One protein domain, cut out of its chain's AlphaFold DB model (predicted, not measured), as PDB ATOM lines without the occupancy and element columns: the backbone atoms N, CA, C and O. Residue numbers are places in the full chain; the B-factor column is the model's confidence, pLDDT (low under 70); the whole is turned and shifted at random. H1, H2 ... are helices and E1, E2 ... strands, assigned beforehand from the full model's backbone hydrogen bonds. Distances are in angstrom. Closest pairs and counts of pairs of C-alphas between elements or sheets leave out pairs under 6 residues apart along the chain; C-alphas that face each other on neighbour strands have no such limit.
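AT A GLANCE: This is residues 5 to 59 and 69 to 80 of the 90 residues of an uncharacterized protein of Erythrobacter sp (UniProt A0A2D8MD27). A single antiparallel sheet of four strands, in the order E3, E2, E1, E4, has its strands' lines turned by 91 degrees from edge to edge, and its edge strand E4 bends sharply. Two long loops leave the sheet, residues 32 to 44 between E2 and E3 and residues 48 to 59 after E3, while the short helix H1 only grazes the sheet with residues 17 to 18. The printed part has 67 residues with one named helix and four named strands, in the order E1, H1, E2, E3, E4 along the chain. The class is mostly strand, though under half of the printed residues are in named elements. The whole is compact, with a radius of gyration of the C-alphas of 11.2 A and spans of 30 by 28 by 25 A.

HOW THE PARTS SIT: E1, residues 5 to 11, is an inner strand of the sheet. A tight link of 3 residues joins it to H1, residues 15 to 18, which is on the sheet but only grazes it with residues 17 to 18. H1 is too short for any pair of O i and N i+4, and its one pair of O i and N i+3 is not within hydrogen-bond range. A short link of 8 residues leads to E2, residues 27 to 31, the other inner strand. E2 and E1 are antiparallel neighbours at 159 degrees, with N 9 and O 28 at 2.8 A and N 7 and O 30 at 3.0 A within hydrogen-bond range. A long link of 13 residues leads from E2 to E3, residues 45 to 47, an edge strand, and the two form a hairpin. E3 and E2 are antiparallel at 134 degrees, with N 29 and O 45 at 2.8 A and N 27 and O 47 at 3.1 A within hydrogen-bond range. The closest C-alphas of H1 and E3 are those of Tyr 17 and Ile 46, 7.4 A apart. E4, residues 69 to 79, is the other edge strand and is antiparallel to E1 at 146 degrees. N 70 and O 10 at 2.9 A and N 77 and O 6 at 2.8 A are within hydrogen-bond range across that pair. E4 bends by 98 degrees at residue 72. E3 and E4 are apart. The sheet is only just strongly twisted, with C-alphas up to 4.4 A off its best plane.

IN THESE COORDINATES: E1 begins at C-alpha 5, at (-9.645, 20.581, 28.383), and measures 19.2 A from first to last C-alpha. H1, from Ala 15 to Asp 18, measures 5.2 A. E2 begins at C-alpha 27, at (-15.941, 13.128, 40.589), and measures 12.9 A to Tyr 31. E3, from Trp 45 to Thr 47, measures 6.1 A. E4, the longest strand with 11 residues, measures 20.0 A and ends at C-alpha 79, at (-9.662, 24.066, 34.071).

THE WHOLE: The two C-alphas farthest apart are those of Gly 22 and Gly 38, 31.0 A, while those of Thr 5 and Arg 80, first and last in the printed part, are 9.3 A apart. Residues 60 to 68 are cut out and not printed, and C-alphas 59 and 69 are 21.5 A apart across the cut. The link from E3 to E4 runs across that cut. Of the links that are printed whole, the one from E2 to E3 is long. The mean pLDDT of the printed part is 81.5. The model's confidence is under 70 at residue 5, residues 20 to 22 and residues 76 to 80, of which 76 to 79 belong to E4.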
ATOM      1  N   THR A   5      -8.360  21.273  28.353       64.00
ATOM      2  CA  THR A   5      -9.645  20.581  28.383       64.00
ATOM      3  C   THR A   5      -9.583  19.562  29.505       64.00
ATOM      4  O   THR A   5      -8.651  18.759  29.553       64.00
ATOM      5  N   ALA A   6     -10.531  19.634  30.424       75.94
ATOM      6  CA  ALA A   6     -10.733  18.599  31.410       75.94
ATOM      7  C   ALA A   6     -11.970  17.799  31.030       75.94
ATOM      8  O   ALA A   6     -12.906  18.337  30.439       75.94
ATOM      9  N   THR A   7     -11.967  16.521  31.364       85.50
ATOM     10  CA  THR A   7     -13.165  15.691  31.260       85.50
ATOM     11  C   THR A   7     -13.471  15.191  32.649       85.50
ATOM     12  O   THR A   7     -12.596  14.625  33.307       85.50
ATOM     13  N   ARG A   8     -14.690  15.455  33.104       88.00
ATOM     14  CA  ARG A   8     -15.160  15.076  34.426       88.00
ATOM     15  C   ARG A   8     -16.199  13.975  34.292       88.00
ATOM     16  O   ARG A   8     -17.078  14.056  33.441       88.00
ATOM     17  N   TYR A   9     -16.099  12.981  35.160       89.94
ATOM     18  CA  TYR A   9     -17.018  11.858  35.272       89.94
ATOM     19  C   TYR A   9     -17.519  11.771  36.710       89.94
ATOM     20  O   TYR A   9     -16.739  11.966  37.643       89.94
ATOM     21  N   ARG A  10     -18.793  11.436  36.920       91.25
ATOM     22  CA  ARG A  10     -19.279  11.055  38.253       91.25
ATOM     23  C   ARG A  10     -18.784   9.662  38.615       91.25
ATOM     24  O   ARG A  10     -18.775   8.757  37.778       91.25
ATOM     25  N   LEU A  11     -18.415   9.499  39.877       90.81
ATOM     26  CA  LEU A  11     -18.077   8.211  40.466       90.81
ATOM     27  C   LEU A  11     -19.363   7.428  40.763       90.81
ATOM     28  O   LEU A  11     -20.339   7.985  41.263       90.81
ATOM     29  N   ALA A  12     -19.360   6.132  40.458       91.25
ATOM     30  CA  ALA A  12     -20.474   5.228  40.744       91.25
ATOM     31  C   ALA A  12     -20.611   4.937  42.249       91.25
ATOM     32  O   ALA A  12     -21.723   4.748  42.736       91.25
ATOM     33  N   ASP A  13     -19.489   4.947  42.975       89.06
ATOM     34  CA  ASP A  13     -19.434   4.851  44.436       89.06
ATOM     35  C   ASP A  13     -18.500   5.936  45.008       89.06
ATOM     36  O   ASP A  13     -17.316   5.686  45.238       89.06
ATOM     37  N   PRO A  14     -19.003   7.171  45.201       86.44
ATOM     38  CA  PRO A  14     -18.234   8.270  45.786       86.44
ATOM     39  C   PRO A  14     -17.716   7.979  47.196       86.44
ATOM     40  O   PRO A  14     -16.654   8.464  47.572       86.44
ATOM     41  N   ALA A  15     -18.448   7.183  47.982       85.56
ATOM     42  CA  ALA A  15     -18.099   6.913  49.376       85.56
ATOM     43  C   ALA A  15     -16.782   6.136  49.497       85.56
ATOM     44  O   ALA A  15     -16.061   6.303  50.476       85.56
ATOM     45  N   HIS A  16     -16.436   5.346  48.477       85.50
ATOM     46  CA  HIS A  16     -15.142   4.675  48.389       85.50
ATOM     47  C   HIS A  16     -13.956   5.653  48.321       85.50
ATOM     48  O   HIS A  16     -12.861   5.302  48.749       85.50
ATOM     49  N   TYR A  17     -14.167   6.858  47.778       82.06
ATOM     50  CA  TYR A  17     -13.111   7.836  47.500       82.06
ATOM     51  C   TYR A  17     -13.143   9.072  48.408       82.06
ATOM     52  O   TYR A  17     -12.156   9.796  48.446       82.06
ATOM     53  N   ASP A  18     -14.247   9.340  49.111       80.81
ATOM     54  CA  ASP A  18     -14.387  10.496  50.016       80.81
ATOM     55  C   ASP A  18     -13.731  10.262  51.393       80.81
ATOM     56  O   ASP A  18     -13.579  11.226  52.132       80.81
ATOM     57  N   ASP A  19     -13.360   9.014  51.734       71.94
ATOM     58  CA  ASP A  19     -12.629   8.561  52.946       71.94
ATOM     59  C   ASP A  19     -12.805   9.462  54.190       71.94
ATOM     60  O   ASP A  19     -11.852   9.980  54.768       71.94
ATOM     61  N   GLU A  20     -14.065   9.712  54.563       66.94
ATOM     62  CA  GLU A  20     -14.482  10.531  55.716       66.94
ATOM     63  C   GLU A  20     -14.106  12.028  55.693       66.94
ATOM     64  O   GLU A  20     -14.397  12.750  56.651       66.94
ATOM     65  N   PHE A  21     -13.559  12.564  54.597       69.25
ATOM     66  CA  PHE A  21     -13.373  14.012  54.447       69.25
ATOM     67  C   PHE A  21     -14.710  14.764  54.408       69.25
ATOM     68  O   PHE A  21     -14.752  15.948  54.763       69.25
ATOM     69  N   GLY A  22     -15.795  14.088  54.006       68.75
ATOM     70  CA  GLY A  22     -17.166  14.601  54.066       68.75
ATOM     71  C   GLY A  22     -17.394  15.812  53.164       68.75
ATOM     72  O   GLY A  22     -18.262  16.642  53.449       68.75
ATOM     73  N   LYS A  23     -16.585  15.951  52.108       75.94
ATOM     74  CA  LYS A  23     -16.646  17.081  51.167       75.94
ATOM     75  C   LYS A  23     -17.318  16.720  49.849       75.94
ATOM     76  O   LYS A  23     -17.487  17.600  49.009       75.94
ATOM     77  N   GLY A  24     -17.749  15.469  49.689       84.12
ATOM     78  CA  GLY A  24     -18.464  15.035  48.496       84.12
ATOM     79  C   GLY A  24     -17.529  14.900  47.303       84.12
ATOM     80  O   GLY A  24     -17.851  15.367  46.208       84.12
ATOM     81  N   TYR A  25     -16.371  14.272  47.514       87.88
ATOM     82  CA  TYR A  25     -15.433  13.897  46.458       87.88
ATOM     83  C   TYR A  25     -16.039  12.811  45.552       87.88
ATOM     84  O   TYR A  25     -15.775  11.619  45.681       87.88
ATOM     85  N   ALA A  26     -16.923  13.243  44.653       90.00
ATOM     86  CA  ALA A  26     -17.798  12.390  43.852       90.00
ATOM     87  C   ALA A  26     -17.446  12.365  42.362       90.00
ATOM     88  O   ALA A  26     -18.197  11.800  41.561       90.00
ATOM     89  N   TYR A  27     -16.322  12.968  41.981       90.38
ATOM     90  CA  TYR A  27     -15.941  13.128  40.589       90.38
ATOM     91  C   TYR A  27     -14.533  12.602  40.330       90.38
ATOM     92  O   TYR A  27     -13.634  12.767  41.147       90.38
ATOM     93  N   ALA A  28     -14.346  11.990  39.165       91.44
ATOM     94  CA  ALA A  28     -13.042  11.715  38.583       91.44
ATOM     95  C   ALA A  28     -12.818  12.696  37.431       91.44
ATOM     96  O   ALA A  28     -13.634  12.781  36.512       91.44
ATOM     97  N   GLU A  29     -11.727  13.447  37.479       89.81
ATOM     98  CA  GLU A  29     -11.413  14.492  36.512       89.81
ATOM     99  C   GLU A  29     -10.048  14.243  35.867       89.81
ATOM    100  O   GLU A  29      -9.039  14.081  36.547       89.81
ATOM    101  N   THR A  30     -10.011  14.217  34.538       88.19
ATOM    102  CA  THR A  30      -8.779  14.064  33.749       88.19
ATOM    103  C   THR A  30      -8.384  15.406  33.153       88.19
ATOM    104  O   THR A  30      -9.267  16.115  32.660       88.19
ATOM    105  N   TYR A  31      -7.091  15.737  33.092       81.00
ATOM    106  CA  TYR A  31      -6.619  17.004  32.518       81.00
ATOM    107  C   TYR A  31      -5.798  16.796  31.236       81.00
ATOM    108  O   TYR A  31      -4.619  16.461  31.286       81.00
ATOM    109  N   GLY A  32      -6.359  17.141  30.076       76.19
ATOM    110  CA  GLY A  32      -5.684  17.005  28.783       76.19
ATOM    111  C   GLY A  32      -6.101  15.742  28.030       76.19
ATOM    112  O   GLY A  32      -7.294  15.511  27.843       76.19
ATOM    113  N   LEU A  33      -5.128  14.979  27.522       74.62
ATOM    114  CA  LEU A  33      -5.394  13.720  26.822       74.62
ATOM    115  C   LEU A  33      -5.734  12.636  27.844       74.62
ATOM    116  O   LEU A  33      -4.984  12.425  28.788       74.62
ATOM    117  N   ILE A  34      -6.860  11.953  27.642       78.88
ATOM    118  CA  ILE A  34      -7.273  10.840  28.496       78.88
ATOM    119  C   ILE A  34      -6.363   9.649  28.195       78.88
ATOM    120  O   ILE A  34      -6.393   9.103  27.090       78.88
ATOM    121  N   GLU A  35      -5.567   9.244  29.180       82.94
ATOM    122  CA  GLU A  35      -4.764   8.027  29.116       82.94
ATOM    123  C   GLU A  35      -5.526   6.859  29.751       82.94
ATOM    124  O   GLU A  35      -6.046   6.974  30.864       82.94
ATOM    125  N   CYS A  36      -5.580   5.724  29.053       85.56
ATOM    126  CA  CYS A  36      -6.288   4.525  29.501       85.56
ATOM    127  C   CYS A  36      -5.437   3.267  29.295       85.56
ATOM    128  O   CYS A  36      -4.774   3.139  28.266       85.56
ATOM    129  N   ASP A  37      -5.532   2.299  30.209       83.56
ATOM    130  CA  ASP A  37      -4.835   0.999  30.117       83.56
ATOM    131  C   ASP A  37      -5.754  -0.174  29.710       83.56
ATOM    132  O   ASP A  37      -5.413  -1.347  29.862       83.56
ATOM    133  N   GLY A  38      -6.941   0.136  29.180       82.94
ATOM    134  CA  GLY A  38      -7.965  -0.835  28.777       82.94
ATOM    135  C   GLY A  38      -8.978  -1.175  29.875       82.94
ATOM    136  O   GLY A  38     -10.114  -1.511  29.547       82.94
ATOM    137  N   MET A  39      -8.627  -1.023  31.159       87.44
ATOM    138  CA  MET A  39      -9.566  -1.182  32.286       87.44
ATOM    139  C   MET A  39      -9.742   0.090  33.117       87.44
ATOM    140  O   MET A  39     -10.796   0.271  33.736       87.44
ATOM    141  N   HIS A  40      -8.737   0.960  33.117       89.44
ATOM    142  CA  HIS A  40      -8.705   2.196  33.881       89.44
ATOM    143  C   HIS A  40      -8.496   3.392  32.965       89.44
ATOM    144  O   HIS A  40      -7.852   3.288  31.918       89.44
ATOM    145  N   ILE A  41      -8.973   4.537  33.434       89.62
ATOM    146  CA  ILE A  41      -8.379   5.825  33.103       89.62
ATOM    147  C   ILE A  41      -7.244   6.042  34.106       89.62
ATOM    148  O   ILE A  41      -7.486   5.995  35.313       89.62
ATOM    149  N   VAL A  42      -6.012   6.211  33.623       88.44
ATOM    150  CA  VAL A  42      -4.809   6.191  34.475       88.44
ATOM    151  C   VAL A  42      -4.395   7.571  34.993       88.44
ATOM    152  O   VAL A  42      -3.715   7.640  36.009       88.44
ATOM    153  N   ASP A  43      -4.845   8.653  34.349       87.62
ATOM    154  CA  ASP A  43      -4.562  10.042  34.751       87.62
ATOM    155  C   ASP A  43      -5.826  10.757  35.266       87.62
ATOM    156  O   ASP A  43      -6.319  11.718  34.669       87.62
ATOM    157  N   CYS A  44      -6.406  10.234  36.351       88.94
ATOM    158  CA  CYS A  44      -7.600  10.791  36.991       88.94
ATOM    159  C   CYS A  44      -7.274  11.452  38.332       88.94
ATOM    160  O   CYS A  44      -6.515  10.928  39.141       88.94
ATOM    161  N   TRP A  45      -7.947  12.560  38.614       90.69
ATOM    162  CA  TRP A  45      -7.928  13.241  39.902       90.69
ATOM    163  C   TRP A  45      -9.307  13.144  40.531       90.69
ATOM    164  O   TRP A  45     -10.309  13.461  39.888       90.69
ATOM    165  N   ILE A  46      -9.370  12.703  41.782       90.81
ATOM    166  CA  ILE A  46     -10.630  12.679  42.520       90.81
ATOM    167  C   ILE A  46     -10.932  14.102  42.980       90.81
ATOM    168  O   ILE A  46     -10.106  14.715  43.656       90.81
ATOM    169  N   THR A  47     -12.090  14.638  42.607       89.94
ATOM    170  CA  THR A  47     -12.473  16.023  42.881       89.94
ATOM    171  C   THR A  47     -13.865  16.145  43.492       89.94
ATOM    172  O   THR A  47     -14.711  15.254  43.374       89.94
ATOM    173  N   ASP A  48     -14.083  17.251  44.202       88.62
ATOM    174  CA  ASP A  48     -15.411  17.678  44.644       88.62
ATOM    175  C   ASP A  48     -16.178  18.374  43.501       88.62
ATOM    176  O   ASP A  48     -15.668  18.569  42.393       88.62
ATOM    177  N   GLU A  49     -17.421  18.783  43.762       85.50
ATOM    178  CA  GLU A  49     -18.250  19.489  42.773       85.50
ATOM    179  C   GLU A  49     -17.595  20.789  42.262       85.50
ATOM    180  O   GLU A  49     -17.760  21.169  41.098       85.50
ATOM    181  N   LEU A  50     -16.773  21.440  43.091       84.69
ATOM    182  CA  LEU A  50     -16.060  22.675  42.760       84.69
ATOM    183  C   LEU A  50     -14.757  22.427  41.975       84.69
ATOM    184  O   LEU A  50     -14.157  23.384  41.484       84.69
ATOM    185  N   GLY A  51     -14.335  21.169  41.809       83.44
ATOM    186  CA  GLY A  51     -13.075  20.799  41.163       83.44
ATOM    187  C   GLY A  51     -11.851  20.880  42.079       83.44
ATOM    188  O   GLY A  51     -10.726  20.919  41.582       83.44
ATOM    189  N   ASN A  52     -12.029  20.937  43.402       86.94
ATOM    190  CA  ASN A  52     -10.905  20.802  44.328       86.94
ATOM    191  C   ASN A  52     -10.493  19.333  44.398       86.94
ATOM    192  O   ASN A  52     -11.344  18.464  44.566       86.94
ATOM    193  N   ILE A  53      -9.191  19.067  44.308       88.38
ATOM    194  CA  ILE A  53      -8.644  17.710  44.383       88.38
ATOM    195  C   ILE A  53      -8.733  17.190  45.822       88.38
ATOM    196  O   ILE A  53      -8.538  17.940  46.785       88.38
ATOM    197  N   HIS A  54      -9.045  15.905  45.961       87.88
ATOM    198  CA  HIS A  54      -9.048  15.193  47.229       87.88
ATOM    199  C   HIS A  54      -7.640  15.217  47.851       87.88
ATOM    200  O   HIS A  54      -6.691  14.777  47.206       87.88
ATOM    201  N   PRO A  55      -7.468  15.685  49.098       85.19
ATOM    202  CA  PRO A  55      -6.150  15.879  49.713       85.19
ATOM    203  C   PRO A  55      -5.390  14.571  49.972       85.19
ATOM    204  O   PRO A  55      -4.176  14.585  50.076       85.19
ATOM    205  N   GLY A  56      -6.078  13.431  50.060       84.38
ATOM    206  CA  GLY A  56      -5.436  12.106  50.070       84.38
ATOM    207  C   GLY A  56      -4.926  11.630  48.699       84.38
ATOM    208  O   GLY A  56      -4.254  10.607  48.626       84.38
ATOM    209  N   TYR A  57      -5.252  12.347  47.620       83.56
ATOM    210  CA  TYR A  57      -4.968  11.980  46.227       83.56
ATOM    211  C   TYR A  57      -4.387  13.158  45.420       83.56
ATOM    212  O   TYR A  57      -4.514  13.191  44.200       83.56
ATOM    213  N   ASP A  58      -3.786  14.158  46.073       84.19
ATOM    214  CA  ASP A  58      -3.294  15.381  45.419       84.19
ATOM    215  C   ASP A  58      -1.816  15.315  44.983       84.19
ATOM    216  O   ASP A  58      -1.355  16.154  44.200       84.19
ATOM    217  N   GLU A  59      -1.083  14.297  45.438       84.19
ATOM    218  CA  GLU A  59       0.322  14.076  45.080       84.19
ATOM    219  C   GLU A  59       0.493  13.348  43.739       84.19
ATOM    220  O   GLU A  59       1.479  13.572  43.033       84.19
ATOM    221  N   LEU A  69     -17.075   4.534  37.067       88.62
ATOM    222  CA  LEU A  69     -17.507   5.772  36.430       88.62
ATOM    223  C   LEU A  69     -18.933   5.628  35.908       88.62
ATOM    224  O   LEU A  69     -19.305   4.602  35.336       88.62
ATOM    225  N   ILE A  70     -19.715   6.693  36.032       87.56
ATOM    226  CA  ILE A  70     -21.012   6.799  35.371       87.56
ATOM    227  C   ILE A  70     -20.773   7.402  33.980       87.56
ATOM    228  O   ILE A  70     -20.593   8.611  33.827       87.56
ATOM    229  N   ALA A  71     -20.707   6.544  32.961       70.75
ATOM    230  CA  ALA A  71     -20.232   6.909  31.622       70.75
ATOM    231  C   ALA A  71     -21.056   8.004  30.909       70.75
ATOM    232  O   ALA A  71     -20.511   8.700  30.055       70.75
ATOM    233  N   ASP A  72     -22.338   8.184  31.248       75.12
ATOM    234  CA  ASP A  72     -23.212   9.210  30.651       75.12
ATOM    235  C   ASP A  72     -23.020  10.615  31.249       75.12
ATOM    236  O   ASP A  72     -23.583  11.585  30.746       75.12
ATOM    237  N   THR A  73     -22.185  10.740  32.283       76.00
ATOM    238  CA  THR A  73     -21.928  12.002  32.997       76.00
ATOM    239  C   THR A  73     -20.653  12.708  32.547       76.00
ATOM    240  O   THR A  73     -20.165  13.593  33.246       76.00
ATOM    241  N   ALA A  74     -20.085  12.299  31.408       75.00
ATOM    242  CA  ALA A  74     -18.881  12.903  30.859       75.00
ATOM    243  C   ALA A  74     -19.147  14.372  30.488       75.00
ATOM    244  O   ALA A  74     -19.737  14.669  29.446       75.00
ATOM    245  N   GLU A  75     -18.700  15.291  31.338       76.38
ATOM    246  CA  GLU A  75     -18.865  16.728  31.146       76.38
ATOM    247  C   GLU A  75     -17.508  17.377  30.824       76.38
ATOM    248  O   GLU A  75     -16.504  17.092  31.492       76.38
ATOM    249  N   PRO A  76     -17.432  18.255  29.804       65.88
ATOM    250  CA  PRO A  76     -16.226  19.024  29.544       65.88
ATOM    251  C   PRO A  76     -16.016  20.040  30.674       65.88
ATOM    252  O   PRO A  76     -16.728  21.038  30.784       65.88
ATOM    253  N   GLY A  77     -15.011  19.797  31.508       58.84
ATOM    254  CA  GLY A  77     -14.514  20.749  32.490       58.84
ATOM    255  C   GLY A  77     -13.551  21.740  31.834       58.84
ATOM    256  O   GLY A  77     -12.706  21.376  31.015       58.84
ATOM    257  N   MET A  78     -13.647  23.021  32.189       48.53
ATOM    258  CA  MET A  78     -12.685  24.031  31.742       48.53
ATOM    259  C   MET A  78     -11.784  24.414  32.911       48.53
ATOM    260  O   MET A  78     -12.159  25.215  33.765       48.53
ATOM    261  N   VAL A  79     -10.582  23.843  32.952       53.53
ATOM    262  CA  VAL A  79      -9.662  24.066  34.071       53.53
ATOM    263  C   VAL A  79      -8.714  25.195  33.722       53.53
ATOM    264  O   VAL A  79      -7.927  25.134  32.773       53.53
ATOM    265  N   ARG A  80      -8.783  26.260  34.524       46.06
ATOM    266  CA  ARG A  80      -7.788  27.330  34.507       46.06
ATOM    267  C   ARG A  80      -6.512  26.795  35.145       46.06
ATOM    268  O   ARG A  80      -6.295  26.958  36.341       46.06
TER     269      ARG A  80